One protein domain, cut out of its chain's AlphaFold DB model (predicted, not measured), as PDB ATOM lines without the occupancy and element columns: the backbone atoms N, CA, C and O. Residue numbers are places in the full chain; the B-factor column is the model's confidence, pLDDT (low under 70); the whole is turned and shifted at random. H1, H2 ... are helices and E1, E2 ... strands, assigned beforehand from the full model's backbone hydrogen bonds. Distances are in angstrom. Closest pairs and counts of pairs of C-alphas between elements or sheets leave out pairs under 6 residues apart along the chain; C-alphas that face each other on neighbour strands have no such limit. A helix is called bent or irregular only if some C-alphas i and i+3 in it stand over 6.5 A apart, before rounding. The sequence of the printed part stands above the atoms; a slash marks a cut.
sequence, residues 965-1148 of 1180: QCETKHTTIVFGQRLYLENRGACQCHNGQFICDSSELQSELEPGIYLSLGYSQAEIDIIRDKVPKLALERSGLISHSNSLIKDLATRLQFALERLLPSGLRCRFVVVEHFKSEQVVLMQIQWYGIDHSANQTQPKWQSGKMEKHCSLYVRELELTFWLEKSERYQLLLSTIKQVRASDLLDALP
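What this domain is: This is residues 965 to 1148 of the 1180 residues of an uncharacterized protein of Meloidogyne hapla (UniProt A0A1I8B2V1). A strongly twisted sheet of five strands, E4 to E8, makes the body, with the two longest helices, H3 and H4, packed on it and standing nearly at right angles to each other. A small three-stranded sheet, E1 to E3, sits at one end, only partly face to face with the large one, and H1 and H2 form a hook that is not on the large sheet. The printed part has 184 residues with five named helices and eight named strands, in the order E1 E2 E3 E4 H1 H2 H3 E5 E6 E7 H4 H5 E8, of mixed class. The small sheet runs E1 E2 E3; neighbours in both sheets are antiparallel. The whole is compact, with a radius of gyration of the C-alphas of 17.3 A and spans of 55 by 44 by 29 A.

How they stand to each other: E1, residues 978 to 981, E2, 985 to 990, and E3, 993 to 996, form a meander, each strand the antiparallel neighbour of the one before; N 979 and O 987 are 2.9 A apart, N 988 and O 995 2.8 A. E4, residues 1009 to 1015, has E6, 1079 to 1088, on one side, N 1011 to O 1082 at 2.8 A, and E8, 1135 to 1142, on the other, N 1010 to O 1141 at 2.9 A. The two sheets form a sandwich, two sheets face to face, with best planes 20 degrees apart; the closest C-alphas of E3 and E4 are those of Ile 995 and Gly 1014, 5.3 A. H1, residues 1017 to 1026, only grazes the small sheet, and is close to but not clearly touching H2, 1029 to 1035, C-alphas 1024 and 1032 being closest at 7.5 A. H3, residues 1041 to 1059, is on the large sheet at a height of 6.0 A, over E6 and slantwise to it at 41 degrees on the local plane. E5, residues 1066 to 1070, E6 and E7, 1099 to 1101, are a second meander; N 1067 and O 1085 are 2.9 A apart, N 1086 and O 1101 2.9 A. H4, residues 1105 to 1121, is on the large sheet too, its closest C-alpha pair with E8 being Glu 1117 and Val 1138, 5.8 A. H3 and H4 touch about perpendicular, at 78 degrees, with C-alphas 1059 and 1112 closest at 6.0 A. H5, residues 1125 to 1128, touches H4 only at the corner, C-alphas 1120 and 1127 being closest at 5.3 A. Every O i to N i+4 pair is within hydrogen-bond range in H1 and H2, against 10 of 15 in H3 and 9 of 13 in H4; H5 is too short for one.

Where its parts are: E1 begins at C-alpha 978 (130.686, 163.637, 192.883). E4 spans 19.7 A, H1 14.4 A, H3 28.9 A, E6 29.4 A, H4 26.0 A and E8 20.2 A. H3 and H4 are irregular, with C-alphas 1042 and 1045 7.6 A apart and C-alphas 1108 and 1111 7.0 A apart. E8 ends at C-alpha 1142 (135.446, 186.386, 196.343).

The domain as a whole: The C-alphas farthest apart, those of His 970 and Thr 1096, are 57.6 A apart. The printed part has no cut, and its one long link is E3 to E4, 12 residues. Mean pLDDT of the printed part is 84.8; residues 1000 to 1004, 1040 to 1042, 1074 to 1077 and 1145 to 1148 are under 70.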
ATOM      1  N   GLN A 965     137.603 153.554 189.253       87.12
ATOM      2  CA  GLN A 965     137.057 154.072 190.508       87.12
ATOM      3  C   GLN A 965     138.120 154.863 191.273       87.12
ATOM      4  O   GLN A 965     139.310 154.574 191.180       87.12
ATOM      5  N   CYS A 966     137.678 155.842 192.056       87.00
ATOM      6  CA  CYS A 966     138.537 156.669 192.892       87.00
ATOM      7  C   CYS A 966     138.368 156.259 194.359       87.00
ATOM      8  O   CYS A 966     137.242 156.187 194.862       87.00
ATOM      9  N   GLU A 967     139.469 155.993 195.056       87.69
ATOM     10  CA  GLU A 967     139.442 155.452 196.419       87.69
ATOM     11  C   GLU A 967     139.580 156.543 197.485       87.69
ATOM     12  O   GLU A 967     140.404 157.451 197.381       87.69
ATOM     13  N   THR A 968     138.788 156.445 198.554       82.62
ATOM     14  CA  THR A 968     138.951 157.242 199.779       82.62
ATOM     15  C   THR A 968     139.216 156.323 200.970       82.62
ATOM     16  O   THR A 968     138.993 155.117 200.903       82.62
ATOM     17  N   LYS A 969     139.598 156.898 202.119       79.75
ATOM     18  CA  LYS A 969     139.819 156.161 203.381       79.75
ATOM     19  C   LYS A 969     138.603 155.358 203.887       79.75
ATOM     20  O   LYS A 969     138.760 154.575 204.821       79.75
ATOM     21  N   HIS A 970     137.404 155.578 203.336       75.75
ATOM     22  CA  HIS A 970     136.150 154.993 203.833       75.75
ATOM     23  C   HIS A 970     135.231 154.405 202.747       75.75
ATOM     24  O   HIS A 970     134.406 153.551 203.065       75.75
ATOM     25  N   THR A 971     135.349 154.835 201.487       78.88
ATOM     26  CA  THR A 971     134.526 154.373 200.353       78.88
ATOM     27  C   THR A 971     135.287 154.454 199.027       78.88
ATOM     28  O   THR A 971     136.118 155.347 198.843       78.88
ATOM     29  N   THR A 972     134.950 153.589 198.066       83.81
ATOM     30  CA  THR A 972     135.262 153.829 196.647       83.81
ATOM     31  C   THR A 972     134.141 154.638 195.988       83.81
ATOM     32  O   THR A 972     132.988 154.620 196.429       83.81
ATOM     33  N   ILE A 973     134.492 155.396 194.950       80.56
ATOM     34  CA  ILE A 973     133.612 156.308 194.213       80.56
ATOM     35  C   ILE A 973     133.706 155.952 192.725       80.56
ATOM     36  O   ILE A 973     134.809 155.814 192.199       80.56
ATOM     37  N   VAL A 974     132.573 155.796 192.033       79.94
ATOM     38  CA  VAL A 974     132.571 155.411 190.605       79.94
ATOM     39  C   VAL A 974     132.825 156.605 189.680       79.94
ATOM     40  O   VAL A 974     132.624 157.757 190.072       79.94
ATOM     41  N   PHE A 975     133.231 156.342 188.434       82.31
ATOM     42  CA  PHE A 975     133.472 157.390 187.439       82.31
ATOM     43  C   PHE A 975     132.274 158.348 187.322       82.31
ATOM     44  O   PHE A 975     131.115 157.935 187.259       82.31
ATOM     45  N   GLY A 976     132.555 159.651 187.284       73.19
ATOM     46  CA  GLY A 976     131.560 160.712 187.130       73.19
ATOM     47  C   GLY A 976     130.793 161.050 188.413       73.19
ATOM     48  O   GLY A 976     130.210 162.135 188.491       73.19
ATOM     49  N   GLN A 977     130.824 160.197 189.443       70.88
ATOM     50  CA  GLN A 977     130.212 160.490 190.737       70.88
ATOM     51  C   GLN A 977     130.946 161.650 191.428       70.88
ATOM     52  O   GLN A 977     132.174 161.758 191.390       70.88
ATOM     53  N   ARG A 978     130.171 162.527 192.076       75.31
ATOM     54  CA  ARG A 978     130.686 163.637 192.883       75.31
ATOM     55  C   ARG A 978     130.643 163.293 194.373       75.31
ATOM     56  O   ARG A 978     129.719 162.613 194.813       75.31
ATOM     57  N   LEU A 979     131.614 163.808 195.120       78.38
ATOM     58  CA  LEU A 979     131.688 163.805 196.586       78.38
ATOM     59  C   LEU A 979     132.138 165.189 197.087       78.38
ATOM     60  O   LEU A 979     132.518 166.044 196.289       78.38
ATOM     61  N   TYR A 980     132.104 165.411 198.398       79.25
ATOM     62  CA  TYR A 980     132.783 166.548 199.025       79.25
ATOM     63  C   TYR A 980     133.976 166.021 199.822       79.25
ATOM     64  O   TYR A 980     133.804 165.112 200.635       79.25
ATOM     65  N   LEU A 981     135.164 166.577 199.592       78.38
ATOM     66  CA  LEU A 981     136.361 166.285 200.377       78.38
ATOM     67  C   LEU A 981     136.702 167.487 201.260       78.38
ATOM     68  O   LEU A 981     136.686 168.640 200.823       78.38
ATOM     69  N   GLU A 982     137.023 167.203 202.519       73.44
ATOM     70  CA  GLU A 982     137.522 168.202 203.464       73.44
ATOM     71  C   GLU A 982     138.769 168.895 202.886       73.44
ATOM     72  O   GLU A 982     139.589 168.263 202.220       73.44
ATOM     73  N   ASN A 983     138.862 170.214 203.068       74.94
ATOM     74  CA  ASN A 983     139.881 171.119 202.505       74.94
ATOM     75  C   ASN A 983     139.960 171.216 200.959       74.94
ATOM     76  O   ASN A 983     140.455 172.217 200.451       74.94
ATOM     77  N   ARG A 984     139.423 170.255 200.190       77.62
ATOM     78  CA  ARG A 984     139.426 170.281 198.708       77.62
ATOM     79  C   ARG A 984     138.125 170.768 198.066       77.62
ATOM     80  O   ARG A 984     138.135 171.119 196.890       77.62
ATOM     81  N   GLY A 985     137.019 170.811 198.811       81.00
ATOM     82  CA  GLY A 985     135.717 171.266 198.314       81.00
ATOM     83  C   GLY A 985     134.907 170.160 197.631       81.00
ATOM     84  O   GLY A 985     135.018 168.983 197.982       81.00
ATOM     85  N   ALA A 986     134.060 170.528 196.668       79.00
ATOM     86  CA  ALA A 986     133.414 169.540 195.811       79.00
ATOM     87  C   ALA A 986     134.451 168.885 194.885       79.00
ATOM     88  O   ALA A 986     135.377 169.529 194.396       79.00
ATOM     89  N   CYS A 987     134.293 167.586 194.651       83.56
ATOM     90  CA  CYS A 987     135.174 166.786 193.810       83.56
ATOM     91  C   CYS A 987     134.351 165.861 192.914       83.56
ATOM     92  O   CYS A 987     133.276 165.399 193.304       83.56
ATOM     93  N   GLN A 988     134.872 165.539 191.734       84.69
ATOM     94  CA  GLN A 988     134.341 164.504 190.851       84.69
ATOM     95  C   GLN A 988     135.399 163.423 190.639       84.69
ATOM     96  O   GLN A 988     136.555 163.733 190.353       84.69
ATOM     97  N   CYS A 989     134.999 162.159 190.777       85.69
ATOM     98  CA  CYS A 989     135.834 161.038 190.373       85.69
ATOM     99  C   CYS A 989     135.904 160.971 188.847       85.69
ATOM    100  O   CYS A 989     134.870 160.975 188.171       85.69
ATOM    101  N   HIS A 990     137.110 160.911 188.299       88.25
ATOM    102  CA  HIS A 990     137.332 160.901 186.865       88.25
ATOM    103  C   HIS A 990     138.622 160.135 186.552       88.25
ATOM    104  O   HIS A 990     139.705 160.545 186.957       88.25
ATOM    105  N   ASN A 991     138.495 159.002 185.854       89.44
ATOM    106  CA  ASN A 991     139.607 158.116 185.486       89.44
ATOM    107  C   ASN A 991     140.544 157.785 186.678       89.44
ATOM    108  O   ASN A 991     141.763 157.909 186.579       89.44
ATOM    109  N   GLY A 992     139.963 157.397 187.821       88.06
ATOM    110  CA  GLY A 992     140.692 157.011 189.038       88.06
ATOM    111  C   GLY A 992     141.183 158.166 189.919       88.06
ATOM    112  O   GLY A 992     141.691 157.920 191.010       88.06
ATOM    113  N   GLN A 993     141.011 159.422 189.496       89.31
ATOM    114  CA  GLN A 993     141.514 160.605 190.203       89.31
ATOM    115  C   GLN A 993     140.382 161.566 190.607       89.31
ATOM    116  O   GLN A 993     139.346 161.657 189.946       89.31
ATOM    117  N   PHE A 994     140.570 162.289 191.717       88.94
ATOM    118  CA  PHE A 994     139.611 163.288 192.202       88.94
ATOM    119  C   PHE A 994     139.965 164.691 191.708       88.94
ATOM    120  O   PHE A 994     140.867 165.345 192.237       88.94
ATOM    121  N   ILE A 995     139.188 165.174 190.738       90.50
ATOM    122  CA  ILE A 995     139.268 166.546 190.231       90.50
ATOM    123  C   ILE A 995     138.342 167.419 191.088       90.50
ATOM    124  O   ILE A 995     137.140 167.152 191.160       90.50
ATOM    125  N   CYS A 996     138.893 168.436 191.755       87.50
ATOM    126  CA  CYS A 996     138.221 169.176 192.832       87.50
ATOM    127  C   CYS A 996     138.171 170.692 192.607       87.50
ATOM    128  O   CYS A 996     138.944 171.231 191.818       87.50
ATOM    129  N   ASP A 997     137.303 171.370 193.365       83.62
ATOM    130  CA  ASP A 997     137.253 172.832 193.497       83.62
ATOM    131  C   ASP A 997     138.615 173.430 193.878       83.62
ATOM    132  O   ASP A 997     138.977 174.502 193.400       83.62
ATOM    133  N   SER A 998     139.332 172.778 194.800       81.69
ATOM    134  CA  SER A 998     140.556 173.285 195.421       81.69
ATOM    135  C   SER A 998     141.661 172.229 195.472       81.69
ATOM    136  O   SER A 998     141.417 171.020 195.561       81.69
ATOM    137  N   SER A 999     142.896 172.730 195.469       77.81
ATOM    138  CA  SER A 999     144.075 171.997 195.928       77.81
ATOM    139  C   SER A 999     143.976 171.709 197.432       77.81
ATOM    140  O   SER A 999     143.272 172.407 198.164       77.81
ATOM    141  N   GLU A1000     144.717 170.704 197.896       68.50
ATOM    142  CA  GLU A1000     144.918 170.414 199.325       68.50
ATOM    143  C   GLU A1000     145.763 171.495 200.018       68.50
ATOM    144  O   GLU A1000     145.659 171.691 201.227       68.50
ATOM    145  N   LEU A1001     146.572 172.228 199.246       61.16
ATOM    146  CA  LEU A1001     147.511 173.235 199.734       61.16
ATOM    147  C   LEU A1001     146.860 174.628 199.880       61.16
ATOM    148  O   LEU A1001     147.341 175.609 199.316       61.16
ATOM    149  N   GLN A1002     145.744 174.720 200.611       57.31
ATOM    150  CA  GLN A1002     145.102 176.004 200.924       57.31
ATOM    151  C   GLN A1002     145.783 176.693 202.121       57.31
ATOM    152  O   GLN A1002     145.358 176.569 203.269       57.31
ATOM    153  N   SER A1003     146.858 177.432 201.838       57.91
ATOM    154  CA  SER A1003     147.324 178.526 202.696       57.91
ATOM    155  C   SER A1003     146.417 179.761 202.554       57.91
ATOM    156  O   SER A1003     145.543 179.813 201.685       57.91
ATOM    157  N   GLU A1004     146.590 180.749 203.435       68.06
ATOM    158  CA  GLU A1004     145.785 181.975 203.436       68.06
ATOM    159  C   GLU A1004     145.997 182.774 202.135       68.06
ATOM    160  O   GLU A1004     147.085 183.281 201.868       68.06
ATOM    161  N   LEU A1005     144.947 182.870 201.312       81.44
ATOM    162  CA  LEU A1005     144.941 183.692 200.101       81.44
ATOM    163  C   LEU A1005     144.731 185.167 200.461       81.44
ATOM    164  O   LEU A1005     143.845 185.498 201.250       81.44
ATOM    165  N   GLU A1006     145.496 186.059 199.828       84.19
ATOM    166  CA  GLU A1006     145.321 187.506 199.985       84.19
ATOM    167  C   GLU A1006     143.924 187.967 199.517       84.19
ATOM    168  O   GLU A1006     143.367 187.373 198.583       84.19
ATOM    169  N   PRO A1007     143.352 189.043 200.099       87.25
ATOM    170  CA  PRO A1007     142.074 189.601 199.661       87.25
ATOM    171  C   PRO A1007     142.056 189.916 198.161       87.25
ATOM    172  O   PRO A1007     142.893 190.655 197.648       87.25
ATOM    173  N   GLY A1008     141.079 189.351 197.458       90.44
ATOM    174  CA  GLY A1008     140.951 189.448 196.009       90.44
ATOM    175  C   GLY A1008     139.855 188.529 195.485       90.44
ATOM    176  O   GLY A1008     139.156 187.869 196.260       90.44
ATOM    177  N   ILE A1009     139.707 188.466 194.163       92.81
ATOM    178  CA  ILE A1009     138.829 187.490 193.506       92.81
ATOM    179  C   ILE A1009     139.683 186.448 192.796       92.81
ATOM    180  O   ILE A1009     140.603 186.786 192.047       92.81
ATOM    181  N   TYR A1010     139.332 185.184 193.003       92.19
ATOM    182  CA  TYR A1010     139.991 184.033 192.410       92.19
ATOM    183  C   TYR A1010     138.983 183.137 191.691       92.19
ATOM    184  O   TYR A1010     137.844 182.979 192.134       92.19
ATOM    185  N   LEU A1011     139.426 182.509 190.607       92.81
ATOM    186  CA  LEU A1011     138.744 181.396 189.960       92.81
ATOM    187  C   LEU A1011     139.642 180.163 190.080       92.81
ATOM    188  O   LEU A1011     140.783 180.186 189.609       92.81
ATOM    189  N   SER A1012     139.148 179.104 190.717       91.69
ATOM    190  CA  SER A1012     139.828 177.809 190.742       91.69
ATOM    191  C   SER A1012     139.209 176.849 189.726       91.69
ATOM    192  O   SER A1012     138.000 176.867 189.477       91.69
ATOM    193  N   LEU A1013     140.066 176.048 189.090       91.69
ATOM    194  CA  LEU A1013     139.740 175.210 187.938       91.69
ATOM    195  C   LEU A1013     140.285 173.797 188.136       91.69
ATOM    196  O   LEU A1013     141.493 173.592 188.035       91.69
ATOM    197  N   GLY A1014     139.405 172.824 188.350       91.81
ATOM    198  CA  GLY A1014     139.757 171.409 188.293       91.81
ATOM    199  C   GLY A1014     139.604 170.875 186.866       91.81
ATOM    200  O   GLY A1014     138.490 170.901 186.340       91.81
ATOM    201  N   TYR A1015     140.670 170.361 186.244       92.19
ATOM    202  CA  TYR A1015     140.657 169.829 184.868       92.19
ATOM    203  C   TYR A1015     141.157 168.378 184.767       92.19
ATOM    204  O   TYR A1015     141.871 167.882 185.635       92.19
ATOM    205  N   SER A1016     140.766 167.687 183.692       92.31
ATOM    206  CA  SER A1016     141.171 166.307 183.402       92.31
ATOM    207  C   SER A1016     142.359 166.249 182.447       92.31
ATOM    208  O   SER A1016     142.225 166.576 181.268       92.31
ATOM    209  N   GLN A1017     143.506 165.770 182.934       89.88
ATOM    210  CA  GLN A1017     144.676 165.530 182.084       89.88
ATOM    211  C   GLN A1017     144.420 164.391 181.079       89.88
ATOM    212  O   GLN A1017     144.647 164.569 179.886       89.88
ATOM    213  N   ALA A1018     143.821 163.279 181.524       90.62
ATOM    214  CA  ALA A1018     143.528 162.116 180.677       90.62
ATOM    215  C   ALA A1018     142.635 162.441 179.459       90.62
ATOM    216  O   ALA A1018     142.770 161.831 178.399       90.62
ATOM    217  N   GLU A1019     141.732 163.419 179.574       92.25
ATOM    218  CA  GLU A1019     140.946 163.887 178.425       92.25
ATOM    219  C   GLU A1019     141.738 164.766 177.466       92.25
ATOM    220  O   GLU A1019     141.512 164.700 176.260       92.25
ATOM    221  N   ILE A1020     142.651 165.586 177.984       92.12
ATOM    222  CA  ILE A1020     143.526 166.440 177.176       92.12
ATOM    223  C   ILE A1020     144.476 165.572 176.351       92.12
ATOM    224  O   ILE A1020     144.738 165.890 175.194       92.12
ATOM    225  N   ASP A1021     144.923 164.446 176.904       90.75
ATOM    226  CA  ASP A1021     145.766 163.484 176.196       90.75
ATOM    227  C   ASP A1021     144.982 162.745 175.097       90.75
ATOM    228  O   ASP A1021     145.438 162.698 173.957       90.75
ATOM    229  N   ILE A1022     143.744 162.301 175.364       92.50
ATOM    230  CA  ILE A1022     142.843 161.749 174.327       92.50
ATOM    231  C   ILE A1022     142.507 162.786 173.239       92.50
ATOM    232  O   ILE A1022     142.392 162.438 172.063       92.50
ATOM    233  N   ILE A1023     142.338 164.059 173.607       93.69
ATOM    234  CA  ILE A1023     142.085 165.150 172.657       93.69
ATOM    235  C   ILE A1023     143.326 165.414 171.793       93.69
ATOM    236  O   ILE A1023     143.184 165.566 170.583       93.69
ATOM    237  N   ARG A1024     144.536 165.399 172.368       92.19
ATOM    238  CA  ARG A1024     145.802 165.524 171.620       92.19
ATOM    239  C   ARG A1024     146.056 164.351 170.669       92.19
ATOM    240  O   ARG A1024     146.555 164.579 169.574       92.19
ATOM    241  N   ASP A1025     145.697 163.135 171.074       92.44
ATOM    242  CA  ASP A1025     145.838 161.903 170.284       92.44
ATOM    243  C   ASP A1025     144.872 161.854 169.080       92.44
ATOM    244  O   ASP A1025     145.263 161.498 167.971       92.44
ATOM    245  N   LYS A1026     143.599 162.244 169.272       94.38
ATOM    246  CA  LYS A1026     142.507 161.928 168.318       94.38
ATOM    247  C   LYS A1026     141.877 163.118 167.598       94.38
ATOM    248  O   LYS A1026     140.963 162.927 166.788       94.38
ATOM    249  N   VAL A1027     142.320 164.341 167.878       94.69
ATOM    250  CA  VAL A1027     141.856 165.548 167.179       94.69
ATOM    251  C   VAL A1027     142.978 166.061 166.267       94.69
ATOM    252  O   VAL A1027     144.083 166.302 166.746       94.69
ATOM    253  N   PRO A1028     142.731 166.272 164.959       94.31
ATOM    254  CA  PRO A1028     143.744 166.797 164.046       94.31
ATOM    255  C   PRO A1028     144.312 168.145 164.509       94.31
ATOM    256  O   PRO A1028     143.564 169.013 164.960       94.31
ATOM    257  N   LYS A1029     145.617 168.364 164.309       90.75
ATOM    258  CA  LYS A1029     146.349 169.573 164.746       90.75
ATOM    259  C   LYS A1029     145.649 170.893 164.379       90.75
ATOM    260  O   LYS A1029     145.527 171.765 165.228       90.75
ATOM    261  N   LEU A1030     145.095 170.998 163.169       89.75
ATOM    262  CA  LEU A1030     144.342 172.176 162.709       89.75
ATOM    263  C   LEU A1030     143.063 172.445 163.532       89.75
ATOM    264  O   LEU A1030     142.693 173.596 163.767       89.75
ATOM    265  N   ALA A1031     142.378 171.390 163.981       90.31
ATOM    266  CA  ALA A1031     141.212 171.490 164.856       90.31
ATOM    267  C   ALA A1031     141.621 171.788 166.311       90.31
ATOM    268  O   ALA A1031     140.942 172.562 166.986       90.31
ATOM    269  N   LEU A1032     142.764 171.266 166.775       91.81
ATOM    270  CA  LEU A1032     143.353 171.653 168.062       91.81
ATOM    271  C   LEU A1032     143.701 173.146 168.094       91.81
ATOM    272  O   LEU A1032     143.209 173.855 168.971       91.81
ATOM    273  N   GLU A1033     144.422 173.647 167.089       89.69
ATOM    274  CA  GLU A1033     144.779 175.065 166.935       89.69
ATOM    275  C   GLU A1033     143.535 175.964 166.873       89.69
ATOM    276  O   GLU A1033     143.432 176.925 167.638       89.69
ATOM    277  N   ARG A1034     142.523 175.605 166.064       88.44
ATOM    278  CA  ARG A1034     141.223 176.308 166.039       88.44
ATOM    279  C   ARG A1034     140.506 176.275 167.392       88.44
ATOM    280  O   ARG A1034     139.952 177.293 167.801       88.44
ATOM    281  N   SER A1035     140.556 175.161 168.128       87.81
ATOM    282  CA  SER A1035     140.031 175.077 169.502       87.81
ATOM    283  C   SER A1035     140.898 175.804 170.542       87.81
ATOM    284  O   SER A1035     140.438 176.079 171.647       87.81
ATOM    285  N   GLY A1036     142.108 176.232 170.168       87.12
ATOM    286  CA  GLY A1036     143.061 176.956 171.012       87.12
ATOM    287  C   GLY A1036     143.947 176.080 171.889       87.12
ATOM    288  O   GLY A1036     144.558 176.625 172.795       87.12
ATOM    289  N   LEU A1037     144.026 174.768 171.629       89.31
ATOM    290  CA  LEU A1037     145.061 173.907 172.202       89.31
ATOM    291  C   LEU A1037     146.285 173.933 171.274       89.31
ATOM    292  O   LEU A1037     146.412 173.126 170.357       89.31
ATOM    293  N   ILE A1038     147.145 174.923 171.494       85.19
ATOM    294  CA  ILE A1038     148.371 175.214 170.730       85.19
ATOM    295  C   ILE A1038     149.606 174.772 171.541       85.19
ATOM    296  O   ILE A1038     150.639 174.381 170.994       85.19
ATOM    297  N   SER A1039     149.492 174.805 172.869       78.06
ATOM    298  CA  SER A1039     150.546 174.492 173.819       78.06
ATOM    299  C   SER A1039     150.839 173.003 173.951       78.06
ATOM    300  O   SER A1039     149.962 172.151 174.147       78.06
ATOM    301  N   HIS A1040     152.138 172.718 174.009       69.62
ATOM    302  CA  HIS A1040     152.667 171.476 174.560       69.62
ATOM    303  C   HIS A1040     152.412 171.436 176.085       69.62
ATOM    304  O   HIS A1040     152.000 172.436 176.681       69.62
ATOM    305  N   SER A1041     152.604 170.279 176.727       63.69
ATOM    306  CA  SER A1041     152.186 169.991 178.118       63.69
ATOM    307  C   SER A1041     152.374 171.147 179.113       63.69
ATOM    308  O   SER A1041     151.408 171.562 179.752       63.69
ATOM    309  N   ASN A1042     153.576 171.721 179.197       60.75
ATOM    310  CA  ASN A1042     153.934 172.699 180.228       60.75
ATOM    311  C   ASN A1042     153.154 174.027 180.169       60.75
ATOM    312  O   ASN A1042     152.966 174.650 181.218       60.75
ATOM    313  N   SER A1043     152.679 174.457 178.992       77.31
ATOM    314  CA  SER A1043     151.929 175.714 178.817       77.31
ATOM    315  C   SER A1043     150.423 175.534 178.594       77.31
ATOM    316  O   SER A1043     149.722 176.530 178.451       77.31
ATOM    317  N   LEU A1044     149.901 174.304 178.688       86.50
ATOM    318  CA  LEU A1044     148.465 173.962 178.658       86.50
ATOM    319  C   LEU A1044     147.567 174.904 179.486       86.50
ATOM    320  O   LEU A1044     146.465 175.258 179.072       86.50
ATOM    321  N   ILE A1045     148.036 175.316 180.666       87.25
ATOM    322  CA  ILE A1045     147.282 176.200 181.564       87.25
ATOM    323  C   ILE A1045     147.057 177.586 180.934       87.25
ATOM    324  O   ILE A1045     146.026 178.203 181.187       87.25
ATOM    325  N   LYS A1046     147.972 178.061 180.076       87.94
ATOM    326  CA  LYS A1046     147.808 179.321 179.338       87.94
ATOM    327  C   LYS A1046     146.684 179.195 178.310       87.94
ATOM    328  O   LYS A1046     145.821 180.059 178.278       87.94
ATOM    329  N   ASP A1047     146.617 178.091 177.571       90.56
ATOM    330  CA  ASP A1047     145.543 177.817 176.604       90.56
ATOM    331  C   ASP A1047     144.161 177.757 177.279       90.56
ATOM    332  O   ASP A1047     143.204 178.384 176.814       90.56
ATOM    333  N   LEU A1048     144.065 177.057 178.418       90.62
ATOM    334  CA  LEU A1048     142.854 177.010 179.247       90.62
ATOM    335  C   LEU A1048     142.466 178.407 179.758       90.62
ATOM    336  O   LEU A1048     141.313 178.814 179.609       90.62
ATOM    337  N   ALA A1049     143.425 179.166 180.301       90.94
ATOM    338  CA  ALA A1049     143.200 180.530 180.780       90.94
ATOM    339  C   ALA A1049     142.769 181.478 179.647       90.94
ATOM    340  O   ALA A1049     141.837 182.254 179.833       90.94
ATOM    341  N   THR A1050     143.365 181.382 178.455       91.38
ATOM    342  CA  THR A1050     142.991 182.174 177.272       91.38
ATOM    343  C   THR A1050     141.587 181.826 176.770       91.38
ATOM    344  O   THR A1050     140.819 182.729 176.435       91.38
ATOM    345  N   ARG A1051     141.184 180.547 176.758       91.38
ATOM    346  CA  ARG A1051     139.803 180.186 176.389       91.38
ATOM    347  C   ARG A1051     138.773 180.597 177.442       91.38
ATOM    348  O   ARG A1051     137.682 181.016 177.062       91.38
ATOM    349  N   LEU A1052     139.122 180.576 178.728       92.88
ATOM    350  CA  LEU A1052     138.281 181.144 179.787       92.88
ATOM    351  C   LEU A1052     138.225 182.674 179.740       92.88
ATOM    352  O   LEU A1052     137.165 183.238 179.993       92.88
ATOM    353  N   GLN A1053     139.315 183.344 179.366       93.56
ATOM    354  CA  GLN A1053     139.361 184.793 179.176       93.56
ATOM    355  C   GLN A1053     138.359 185.232 178.098       93.56
ATOM    356  O   GLN A1053     137.513 186.080 178.367       93.56
ATOM    357  N   PHE A1054     138.348 184.568 176.936       91.00
ATOM    358  CA  PHE A1054     137.345 184.821 175.894       91.00
ATOM    359  C   PHE A1054     135.907 184.478 176.326       91.00
ATOM    360  O   PHE A1054     134.955 185.072 175.819       91.00
ATOM    361  N   ALA A1055     135.716 183.520 177.241       90.75
ATOM    362  CA  ALA A1055     134.399 183.227 177.807       90.75
ATOM    363  C   ALA A1055     133.943 184.328 178.785       90.75
ATOM    364  O   ALA A1055     132.787 184.741 178.735       90.75
ATOM    365  N   LEU A1056     134.851 184.862 179.613       93.19
ATOM    366  CA  LEU A1056     134.585 186.003 180.494       93.19
ATOM    367  C   LEU A1056     134.280 187.276 179.691       93.19
ATOM    368  O   LEU A1056     133.304 187.959 179.982       93.19
ATOM    369  N   GLU A1057     135.067 187.583 178.659       92.06
ATOM    370  CA  GLU A1057     134.928 188.803 177.845       92.06
ATOM    371  C   GLU A1057     133.571 188.918 177.138       92.06
ATOM    372  O   GLU A1057     133.056 190.024 176.981       92.06
ATOM    373  N   ARG A1058     132.934 187.789 176.799       87.81
ATOM    374  CA  ARG A1058     131.553 187.752 176.278       87.81
ATOM    375  C   ARG A1058     130.498 188.132 177.319       87.81
ATOM    376  O   ARG A1058     129.431 188.610 176.941       87.81
ATOM    377  N   LEU A1059     130.780 187.916 178.605       90.19
ATOM    378  CA  LEU A1059     129.902 188.272 179.725       90.19
ATOM    379  C   LEU A1059     130.106 189.729 180.179       90.19
ATOM    380  O   LEU A1059     129.196 190.309 180.772       90.19
ATOM    381  N   LEU A1060     131.272 190.330 179.911       91.88
ATOM    382  CA  LEU A1060     131.584 191.694 180.347       91.88
ATOM    383  C   LEU A1060     130.755 192.763 179.589       91.88
ATOM    384  O   LEU A1060     130.600 192.714 178.362       91.88
ATOM    385  N   PRO A1061     130.246 193.795 180.291       93.00
ATOM    386  CA  PRO A1061     129.606 194.941 179.663       93.00
ATOM    387  C   PRO A1061     130.641 195.802 178.927       93.00
ATOM    388  O   PRO A1061     131.827 195.818 179.261       93.00
ATOM    389  N   SER A1062     130.186 196.559 177.926       88.50
ATOM    390  CA  SER A1062     131.059 197.464 177.170       88.50
ATOM    391  C   SER A1062     131.735 198.472 178.111       88.50
ATOM    392  O   SER A1062     131.050 199.174 178.848       88.50
ATOM    393  N   GLY A1063     133.069 198.529 178.093       86.50
ATOM    394  CA  GLY A1063     133.877 199.398 178.958       86.50
ATOM    395  C   GLY A1063     134.504 198.703 180.173       86.50
ATOM    396  O   GLY A1063     135.608 199.085 180.560       86.50
ATOM    397  N   LEU A1064     133.888 197.652 180.733       92.38
ATOM    398  CA  LEU A1064     134.507 196.883 181.821       92.38
ATOM    399  C   LEU A1064     135.573 195.930 181.268       92.38
ATOM    400  O   LEU A1064     135.392 195.308 180.222       92.38
ATOM    401  N   ARG A1065     136.693 195.811 181.986       93.00
ATOM    402  CA  ARG A1065     137.837 194.972 181.615       93.00
ATOM    403  C   ARG A1065     138.339 194.212 182.831       93.00
ATOM    404  O   ARG A1065     138.746 194.815 183.823       93.00
ATOM    405  N   CYS A1066     138.315 192.893 182.718       95.56
ATOM    406  CA  CYS A1066     138.725 191.948 183.745       95.56
ATOM    407  C   CYS A1066     139.587 190.877 183.074       95.56
ATOM    408  O   CYS A1066     139.205 190.391 182.009       95.56
ATOM    409  N   ARG A1067     140.725 190.510 183.667       94.81
ATOM    410  CA  ARG A1067     141.582 189.432 183.154       94.81
ATOM    411  C   ARG A1067     141.946 188.416 184.220       94.81
ATOM    412  O   ARG A1067     142.156 188.782 185.378       94.81
ATOM    413  N   PHE A1068     142.098 187.167 183.801       94.31
ATOM    414  CA  PHE A1068     142.716 186.126 184.613       94.31
ATOM    415  C   PHE A1068     144.244 186.250 184.616       94.31
ATOM    416  O   PHE A1068     144.869 186.501 183.585       94.31
ATOM    417  N   VAL A1069     144.846 186.025 185.782       92.31
ATOM    418  CA  VAL A1069     146.290 185.866 185.978       92.31
ATOM    419  C   VAL A1069     146.512 184.567 186.748       92.31
ATOM    420  O   VAL A1069     145.992 184.393 187.848       92.31
ATOM    421  N   VAL A1070     147.259 183.634 186.161       90.06
ATOM    422  CA  VAL A1070     147.553 182.330 186.775       90.06
ATOM    423  C   VAL A1070     148.463 182.531 187.988       90.06
ATOM    424  O   VAL A1070     149.512 183.160 187.872       90.06
ATOM    425  N   VAL A1071     148.081 181.986 189.145       87.56
ATOM    426  CA  VAL A1071     148.877 182.087 190.376       87.56
ATOM    427  C   VAL A1071     149.808 180.880 190.456       87.56
ATOM    428  O   VAL A1071     149.452 179.836 191.000       87.56
ATOM    429  N   GLU A1072     151.002 181.005 189.871       80.19
ATOM    430  CA  GLU A1072     151.914 179.870 189.640       80.19
ATOM    431  C   GLU A1072     152.290 179.110 190.928       80.19
ATOM    432  O   GLU A1072     152.371 177.883 190.904       80.19
ATOM    433  N   HIS A1073     152.389 179.804 192.070       71.19
ATOM    434  CA  HIS A1073     152.642 179.217 193.396       71.19
ATOM    435  C   HIS A1073     151.596 178.183 193.864       71.19
ATOM    436  O   HIS A1073     151.904 177.356 194.717       71.19
ATOM    437  N   PHE A1074     150.375 178.208 193.316       66.88
ATOM    438  CA  PHE A1074     149.284 177.285 193.665       66.88
ATOM    439  C   PHE A1074     148.982 176.258 192.558       66.88
ATOM    440  O   PHE A1074     147.943 175.593 192.588       66.88
ATOM    441  N   LYS A1075     149.876 176.106 191.571       64.50
ATOM    442  CA  LYS A1075     149.746 175.104 190.505       64.50
ATOM    443  C   LYS A1075     149.923 173.687 191.065       64.50
ATOM    444  O   LYS A1075     151.041 173.209 191.233       64.50
ATOM    445  N   SER A1076     148.808 172.995 191.281       67.94
ATOM    446  CA  SER A1076     148.789 171.529 191.389       67.94
ATOM    447  C   SER A1076     148.652 170.890 189.998       67.94
ATOM    448  O   SER A1076     148.365 171.581 189.021       67.94
ATOM    449  N   GLU A1077     148.825 169.571 189.889       67.50
ATOM    450  CA  GLU A1077     148.761 168.855 188.599       67.50
ATOM    451  C   GLU A1077     147.384 168.894 187.912       67.50
ATOM    452  O   GLU A1077     147.302 168.662 186.706       67.50
ATOM    453  N   GLN A1078     146.308 169.149 188.669       79.62
ATOM    454  CA  GLN A1078     144.918 169.058 188.187       79.62
ATOM    455  C   GLN A1078     144.016 170.216 188.630       79.62
ATOM    456  O   GLN A1078     142.910 170.348 188.109       79.62
ATOM    457  N   VAL A1079     144.461 171.053 189.576       87.31
ATOM    458  CA  VAL A1079     143.752 172.272 189.994       87.31
ATOM    459  C   VAL A1079     144.642 173.494 189.774       87.31
ATOM    460  O   VAL A1079     145.725 173.597 190.359       87.31
ATOM    461  N   VAL A1080     144.158 174.424 188.948       89.00
ATOM    462  CA  VAL A1080     144.756 175.747 188.713       89.00
ATOM    463  C   VAL A1080     144.033 176.781 189.566       89.00
ATOM    464  O   VAL A1080     142.804 176.778 189.620       89.00
ATOM    465  N   LEU A1081     144.779 177.708 190.168       90.56
ATOM    466  CA  LEU A1081     144.231 178.933 190.748       90.56
ATOM    467  C   LEU A1081     144.576 180.132 189.856       90.56
ATOM    468  O   LEU A1081     145.726 180.296 189.445       90.56
ATOM    469  N   MET A1082     143.594 180.984 189.572       92.12
ATOM    470  CA  MET A1082     143.790 182.242 188.849       92.12
ATOM    471  C   MET A1082     143.241 183.403 189.677       92.12
ATOM    472  O   MET A1082     142.087 183.358 190.094       92.12
ATOM    473  N   GLN A1083     144.042 184.444 189.898       93.44
ATOM    474  CA  GLN A1083     143.587 185.718 190.458       93.44
ATOM    475  C   GLN A1083     143.007 186.582 189.331       93.44
ATOM    476  O   GLN A1083     143.360 186.419 188.160       93.44
ATOM    477  N   ILE A1084     142.111 187.504 189.671       95.12
ATOM    478  CA  ILE A1084     141.443 188.377 188.706       95.12
ATOM    479  C   ILE A1084     141.909 189.813 188.898       95.12
ATOM    480  O   ILE A1084     141.884 190.347 190.003       95.12
ATOM    481  N   GLN A1085     142.325 190.437 187.799       95.00
ATOM    482  CA  GLN A1085     142.721 191.840 187.760       95.00
ATOM    483  C   GLN A1085     141.712 192.652 186.956       95.00
ATOM    484  O   GLN A1085     141.238 192.215 185.906       95.00
ATOM    485  N   TRP A1086     141.434 193.862 187.423       95.00
ATOM    486  CA  TRP A1086     140.619 194.860 186.739       95.00
ATOM    487  C   TRP A1086     141.506 195.913 186.081       95.00
ATOM    488  O   TRP A1086     142.562 196.249 186.620       95.00
ATOM    489  N   TYR A1087     141.089 196.428 184.924       94.19
ATOM    490  CA  TYR A1087     141.765 197.540 184.253       94.19
ATOM    491  C   TYR A1087     140.953 198.825 184.380       94.19
ATOM    492  O   TYR A1087     139.829 198.915 183.887       94.19
ATOM    493  N   GLY A1088     141.562 199.835 184.993       91.12
ATOM    494  CA  GLY A1088     140.966 201.151 185.181       91.12
ATOM    495  C   GLY A1088     141.796 202.013 186.126       91.12
ATOM    496  O   GLY A1088     142.926 201.659 186.469       91.12
ATOM    497  N   ILE A1089     141.239 203.159 186.517       87.81
ATOM    498  CA  ILE A1089     141.866 204.123 187.428       87.81
ATOM    499  C   ILE A1089     141.303 203.896 188.834       87.81
ATOM    500  O   ILE A1089     140.099 204.043 189.034       87.81
ATOM    501  N   ASP A1090     142.151 203.575 189.814       83.06
ATOM    502  CA  ASP A1090     141.732 203.616 191.220       83.06
ATOM    503  C   ASP A1090     141.998 205.004 191.815       83.06
ATOM    504  O   ASP A1090     143.109 205.327 192.249       83.06
ATOM    505  N   HIS A1091     140.947 205.824 191.851       80.75
ATOM    506  CA  HIS A1091     140.962 207.132 192.504       80.75
ATOM    507  C   HIS A1091     141.247 207.033 194.014       80.75
ATOM    508  O   HIS A1091     141.826 207.956 194.580       80.75
ATOM    509  N   SER A1092     140.923 205.905 194.659       77.56
ATOM    510  CA  SER A1092     141.210 205.644 196.082       77.56
ATOM    511  C   SER A1092     142.707 205.488 196.370       77.56
ATOM    512  O   SER A1092     143.134 205.621 197.515       77.56
ATOM    513  N   ALA A1093     143.496 205.183 195.336       78.19
ATOM    514  CA  ALA A1093     144.941 204.992 195.390       78.19
ATOM    515  C   ALA A1093     145.711 206.126 194.681       78.19
ATOM    516  O   ALA A1093     146.857 205.927 194.276       78.19
ATOM    517  N   ASN A1094     145.082 207.300 194.503       81.75
ATOM    518  CA  ASN A1094     145.641 208.490 193.844       81.75
ATOM    519  C   ASN A1094     146.227 208.226 192.440       81.75
ATOM    520  O   ASN A1094     147.204 208.853 192.029       81.75
ATOM    521  N   GLN A1095     145.645 207.289 191.689       83.81
ATOM    522  CA  GLN A1095     146.132 206.934 190.357       83.81
ATOM    523  C   GLN A1095     145.616 207.915 189.299       83.81
ATOM    524  O   GLN A1095     144.450 208.305 189.315       83.81
ATOM    525  N   THR A1096     146.479 208.283 188.350       82.88
ATOM    526  CA  THR A1096     146.169 209.226 187.257       82.88
ATOM    527  C   THR A1096     146.045 208.562 185.884       82.88
ATOM    528  O   THR A1096     145.529 209.175 184.954       82.88
ATOM    529  N   GLN A1097     146.496 207.313 185.744       87.12
ATOM    530  CA  GLN A1097     146.452 206.538 184.501       87.12
ATOM    531  C   GLN A1097     145.814 205.163 184.748       87.12
ATOM    532  O   GLN A1097     146.010 204.590 185.824       87.12
ATOM    533  N   PRO A1098     145.051 204.615 183.782       87.62
ATOM    534  CA  PRO A1098     144.433 203.307 183.927       87.62
ATOM    535  C   PRO A1098     145.484 202.196 183.848       87.62
ATOM    536  O   PRO A1098     146.337 202.195 182.962       87.62
ATOM    537  N   LYS A1099     145.402 201.220 184.754       91.44
ATOM    538  CA  LYS A1099     146.279 200.041 184.758       91.44
ATOM    539  C   LYS A1099     145.550 198.796 185.250       91.44
ATOM    540  O   LYS A1099     144.491 198.888 185.868       91.44
ATOM    541  N   TRP A1100     146.157 197.636 185.003       92.50
ATOM    542  CA  TRP A1100     145.747 196.368 185.602       92.50
ATOM    543  C   TRP A1100     146.107 196.332 187.089       92.50
ATOM    544  O   TRP A1100     147.248 196.622 187.451       92.50
ATOM    545  N   GLN A1101     145.144 195.978 187.942       87.56
ATOM    546  CA  GLN A1101     145.312 195.937 189.396       87.56
ATOM    547  C   GLN A1101     144.321 194.992 190.093       87.56
ATOM    548  O   GLN A1101     143.322 194.576 189.502       87.56
ATOM    549  N   SER A1102     144.626 194.661 191.346       85.81
ATOM    550  CA  SER A1102     143.861 193.794 192.250       85.81
ATOM    551  C   SER A1102     143.897 194.340 193.689       85.81
ATOM    552  O   SER A1102     144.641 195.279 193.985       85.81
ATOM    553  N   GLY A1103     143.076 193.771 194.575       76.00
ATOM    554  CA  GLY A1103     142.977 194.065 196.006       76.00
ATOM    555  C   GLY A1103     141.686 194.781 196.436       76.00
ATOM    556  O   GLY A1103     141.383 194.770 197.628       76.00
ATOM    557  N   LYS A1104     140.927 195.397 195.509       78.69
ATOM    558  CA  LYS A1104     139.634 196.083 195.764       78.69
ATOM    559  C   LYS A1104     138.784 196.248 194.499       78.69
ATOM    560  O   LYS A1104     137.636 195.812 194.453       78.69
ATOM    561  N   MET A1105     139.303 196.963 193.496       85.81
ATOM    562  CA  MET A1105     138.492 197.481 192.381       85.81
ATOM    563  C   MET A1105     138.038 196.398 191.395       85.81
ATOM    564  O   MET A1105     137.056 196.589 190.676       85.81
ATOM    565  N   GLU A1106     138.650 195.216 191.429       90.69
ATOM    566  CA  GLU A1106     138.158 194.021 190.750       90.69
ATOM    567  C   GLU A1106     136.809 193.519 191.280       90.69
ATOM    568  O   GLU A1106     136.195 192.676 190.633       90.69
ATOM    569  N   LYS A1107     136.262 194.088 192.368       91.50
ATOM    570  CA  LYS A1107     134.885 193.817 192.813       91.50
ATOM    571  C   LYS A1107     133.849 193.959 191.692       91.50
ATOM    572  O   LYS A1107     132.915 193.161 191.628       91.50
ATOM    573  N   HIS A1108     134.062 194.889 190.756       89.88
ATOM    574  CA  HIS A1108     133.238 195.063 189.552       89.88
ATOM    575  C   HIS A1108     133.203 193.814 188.645       89.88
ATOM    576  O   HIS A1108     132.215 193.583 187.954       89.88
ATOM    577  N   CYS A1109     134.247 192.982 188.671       93.81
ATOM    578  CA  CYS A1109     134.331 191.720 187.938       93.81
ATOM    579  C   CYS A1109     133.545 190.579 188.613       93.81
ATOM    580  O   CYS A1109     133.126 189.656 187.919       93.81
ATOM    581  N   SER A1110     133.319 190.629 189.936       92.44
ATOM    582  CA  SER A1110     132.777 189.511 190.736       92.44
ATOM    583  C   SER A1110     131.497 188.900 190.159       92.44
ATOM    584  O   SER A1110     131.397 187.681 190.016       92.44
ATOM    585  N   LEU A1111     130.542 189.742 189.750       93.06
ATOM    586  CA  LEU A1111     129.267 189.299 189.175       93.06
ATOM    587  C   LEU A1111     129.459 188.468 187.896       93.06
ATOM    588  O   LEU A1111     128.837 187.421 187.748       93.06
ATOM    589  N   TYR A1112     130.353 188.894 187.005       94.75
ATOM    590  CA  TYR A1112     130.616 188.232 185.721       94.75
ATOM    591  C   TYR A1112     131.439 186.950 185.880       94.75
ATOM    592  O   TYR A1112     131.305 186.018 185.095       94.75
ATOM    593  N   VAL A1113     132.251 186.880 186.934       93.75
ATOM    594  CA  VAL A1113     133.049 185.702 187.295       93.75
ATOM    595  C   VAL A1113     132.168 184.626 187.936       93.75
ATOM    596  O   VAL A1113     132.318 183.448 187.617       93.75
ATOM    597  N   ARG A1114     131.193 185.022 188.767       91.19
ATOM    598  CA  ARG A1114     130.134 184.123 189.253       91.19
ATOM    599  C   ARG A1114     129.179 183.708 188.131       91.19
ATOM    600  O   ARG A1114     128.775 182.554 188.088       91.19
ATOM    601  N   GLU A1115     128.860 184.584 187.176       89.81
ATOM    602  CA  GLU A1115     128.109 184.172 185.980       89.81
ATOM    603  C   GLU A1115     128.915 183.182 185.122       89.81
ATOM    604  O   GLU A1115     128.339 182.228 184.614       89.81
ATOM    605  N   LEU A1116     130.245 183.324 185.016       91.25
ATOM    606  CA  LEU A1116     131.098 182.341 184.337       91.25
ATOM    607  C   LEU A1116     131.075 180.977 185.048       91.25
ATOM    608  O   LEU A1116     130.846 179.962 184.392       91.25
ATOM    609  N   GLU A1117     131.229 180.945 186.375       89.88
ATOM    610  CA  GLU A1117     131.020 179.744 187.204       89.88
ATOM    611  C   GLU A1117     129.634 179.120 186.942       89.88
ATOM    612  O   GLU A1117     129.529 177.919 186.677       89.88
ATOM    613  N   LEU A1118     128.578 179.940 186.893       82.69
ATOM    614  CA  LEU A1118     127.223 179.502 186.551       82.69
ATOM    615  C   LEU A1118     127.085 179.025 185.098       82.69
ATOM    616  O   LEU A1118     126.309 178.105 184.864       82.69
ATOM    617  N   THR A1119     127.826 179.552 184.115       83.75
ATOM    618  CA  THR A1119     127.787 179.025 182.734       83.75
ATOM    619  C   THR A1119     128.344 177.604 182.648       83.75
ATOM    620  O   THR A1119     127.802 176.777 181.913       83.75
ATOM    621  N   PHE A1120     129.361 177.288 183.456       84.69
ATOM    622  CA  PHE A1120     129.880 175.930 183.590       84.69
ATOM    623  C   PHE A1120     128.934 175.042 184.405       84.69
ATOM    624  O   PHE A1120     128.691 173.898 184.016       84.69
ATOM    625  N   TRP A1121     128.351 175.546 185.495       73.56
ATOM    626  CA  TRP A1121     127.413 174.777 186.320       73.56
ATOM    627  C   TRP A1121     126.097 174.453 185.591       73.56
ATOM    628  O   TRP A1121     125.606 173.334 185.700       73.56
ATOM    629  N   LEU A1122     125.576 175.398 184.799       70.25
ATOM    630  CA  LEU A1122     124.362 175.287 183.972       70.25
ATOM    631  C   LEU A1122     124.607 174.670 182.582       70.25
ATOM    632  O   LEU A1122     123.760 174.804 181.706       70.25
ATOM    633  N   GLU A1123     125.756 174.024 182.351       72.94
ATOM    634  CA  GLU A1123     125.993 173.225 181.134       72.94
ATOM    635  C   GLU A1123     125.825 174.032 179.814       72.94
ATOM    636  O   GLU A1123     125.384 173.489 178.796       72.94
ATOM    637  N   LYS A1124     126.171 175.337 179.817       77.38
ATOM    638  CA  LYS A1124     126.065 176.239 178.647       77.38
ATOM    639  C   LYS A1124     127.156 175.969 177.593       77.38
ATOM    640  O   LYS A1124     128.104 175.218 177.829       77.38
ATOM    641  N   SER A1125     127.035 176.605 176.421       72.44
ATOM    642  CA  SER A1125     127.888 176.367 175.237       72.44
ATOM    643  C   SER A1125     129.389 176.505 175.506       72.44
ATOM    644  O   SER A1125     130.198 175.746 174.975       72.44
ATOM    645  N   GLU A1126     129.752 177.426 176.398       80.38
ATOM    646  CA  GLU A1126     131.104 177.736 176.845       80.38
ATOM    647  C   GLU A1126     131.809 176.485 177.371       80.38
ATOM    648  O   GLU A1126     132.897 176.150 176.908       80.38
ATOM    649  N   ARG A1127     131.145 175.731 178.255       76.19
ATOM    650  CA  ARG A1127     131.670 174.482 178.822       76.19
ATOM    651  C   ARG A1127     131.776 173.356 177.792       76.19
ATOM    652  O   ARG A1127     132.534 172.414 177.997       76.19
ATOM    653  N   TYR A1128     131.042 173.440 176.686       76.88
ATOM    654  CA  TYR A1128     131.061 172.429 175.633       76.88
ATOM    655  C   TYR A1128     132.078 172.701 174.516       76.88
ATOM    656  O   TYR A1128     132.346 171.791 173.730       76.88
ATOM    657  N   GLN A1129     132.711 173.880 174.466       89.62
ATOM    658  CA  GLN A1129     133.865 174.125 173.587       89.62
ATOM    659  C   GLN A1129     134.962 173.084 173.864       89.62
ATOM    660  O   GLN A1129     135.222 172.754 175.023       89.62
ATOM    661  N   LEU A1130     135.607 172.556 172.816       91.94
ATOM    662  CA  LEU A1130     136.409 171.326 172.902       91.94
ATOM    663  C   LEU A1130     137.424 171.330 174.061       91.94
ATOM    664  O   LEU A1130     137.411 170.407 174.875       91.94
ATOM    665  N   LEU A1131     138.241 172.381 174.182       92.12
ATOM    666  CA  LEU A1131     139.227 172.502 175.262       92.12
ATOM    667  C   LEU A1131     138.577 172.754 176.636       92.12
ATOM    668  O   LEU A1131     138.952 172.114 177.616       92.12
ATOM    669  N   LEU A1132     137.568 173.628 176.721       93.06
ATOM    670  CA  LEU A1132     136.887 173.956 177.983       93.06
ATOM    671  C   LEU A1132     136.105 172.765 178.569       93.06
ATOM    672  O   LEU A1132     135.957 172.672 179.785       93.06
ATOM    673  N   SER A1133     135.705 171.800 177.736       91.50
ATOM    674  CA  SER A1133     135.043 170.559 178.167       91.50
ATOM    675  C   SER A1133     135.897 169.650 179.064       91.50
ATOM    676  O   SER A1133     135.363 168.750 179.722       91.50
ATOM    677  N   THR A1134     137.212 169.884 179.098       92.25
ATOM    678  CA  THR A1134     138.169 169.166 179.957       92.25
ATOM    679  C   THR A1134     138.122 169.634 181.412       92.25
ATOM    680  O   THR A1134     138.551 168.911 182.312       92.25
ATOM    681  N   ILE A1135     137.536 170.810 181.663       92.56
ATOM    682  CA  ILE A1135     137.321 171.373 182.995       92.56
ATOM    683  C   ILE A1135     136.104 170.685 183.633       92.56
ATOM    684  O   ILE A1135     135.023 170.625 183.041       92.56
ATOM    685  N   LYS A1136     136.284 170.141 184.841       88.81
ATOM    686  CA  LYS A1136     135.275 169.362 185.585       88.81
ATOM    687  C   LYS A1136     134.759 170.064 186.836       88.81
ATOM    688  O   LYS A1136     133.600 169.854 187.181       88.81
ATOM    689  N   GLN A1137     135.577 170.902 187.476       88.38
ATOM    690  CA  GLN A1137     135.135 171.840 188.514       88.38
ATOM    691  C   GLN A1137     135.578 173.260 188.163       88.38
ATOM    692  O   GLN A1137     136.687 173.470 187.672       88.38
ATOM    693  N   VAL A1138     134.709 174.225 188.443       90.56
ATOM    694  CA  VAL A1138     134.977 175.666 188.373       90.56
ATOM    695  C   VAL A1138     134.379 176.268 189.632       90.56
ATOM    696  O   VAL A1138     133.225 175.965 189.938       90.56
ATOM    697  N   ARG A1139     135.137 177.105 190.344       90.31
ATOM    698  CA  ARG A1139     134.637 177.784 191.542       90.31
ATOM    699  C   ARG A1139     135.146 179.213 191.658       90.31
ATOM    700  O   ARG A1139     136.355 179.449 191.616       90.31
ATOM    701  N   ALA A1140     134.236 180.162 191.852       91.88
ATOM    702  CA  ALA A1140     134.572 181.557 192.112       91.88
ATOM    703  C   ALA A1140     134.714 181.796 193.625       91.88
ATOM    704  O   ALA A1140     133.812 181.511 194.411       91.88
ATOM    705  N   SER A1141     135.853 182.345 194.042       89.50
ATOM    706  CA  SER A1141     136.124 182.727 195.431       89.50
ATOM    707  C   SER A1141     136.346 184.233 195.510       89.50
ATOM    708  O   SER A1141     137.324 184.756 194.985       89.50
ATOM    709  N   ASP A1142     135.420 184.935 196.157       90.25
ATOM    710  CA  ASP A1142     135.446 186.386 196.343       90.25
ATOM    711  C   ASP A1142     135.796 186.693 197.800       90.25
ATOM    712  O   ASP A1142     134.961 186.551 198.694       90.25
ATOM    713  N   LEU A1143     137.055 187.062 198.033       88.19
ATOM    714  CA  LEU A1143     137.606 187.347 199.358       88.19
ATOM    715  C   LEU A1143     137.617 188.854 199.669       88.19
ATOM    716  O   LEU A1143     138.174 189.267 200.681       88.19
ATOM    717  N   LEU A1144     136.980 189.685 198.834       84.00
ATOM    718  CA  LEU A1144     136.853 191.129 199.070       84.00
ATOM    719  C   LEU A1144     135.720 191.473 200.052       84.00
ATOM    720  O   LEU A1144     135.779 192.508 200.709       84.00
ATOM    721  N   ASP A1145     134.719 190.594 200.201       69.38
ATOM    722  CA  ASP A1145     133.674 190.717 201.238       69.38
ATOM    723  C   ASP A1145     134.137 190.210 202.619       69.38
ATOM    724  O   ASP A1145     133.348 190.170 203.570       69.38
ATOM    725  N   ALA A1146     135.409 189.814 202.755       55.34
ATOM    726  CA  ALA A1146     136.007 189.410 204.021       55.34
ATOM    727  C   ALA A1146     136.171 190.626 204.950       55.34
ATOM    728  O   ALA A1146     137.246 191.213 205.077       55.34
ATOM    729  N   LEU A1147     135.074 191.004 205.617       35.88
ATOM    730  CA  LEU A1147     135.070 191.990 206.697       35.88
ATOM    731  C   LEU A1147     136.227 191.695 207.670       35.88
ATOM    732  O   LEU A1147     136.334 190.547 208.114       35.88
ATOM    733  N   PRO A1148     137.032 192.697 208.078       38.19
ATOM    734  CA  PRO A1148     138.106 192.522 209.055       38.19
ATOM    735  C   PRO A1148     137.518 192.301 210.458       38.19
ATOM    736  O   PRO A1148     137.521 193.172 211.326       38.19
TER     737      PRO A1148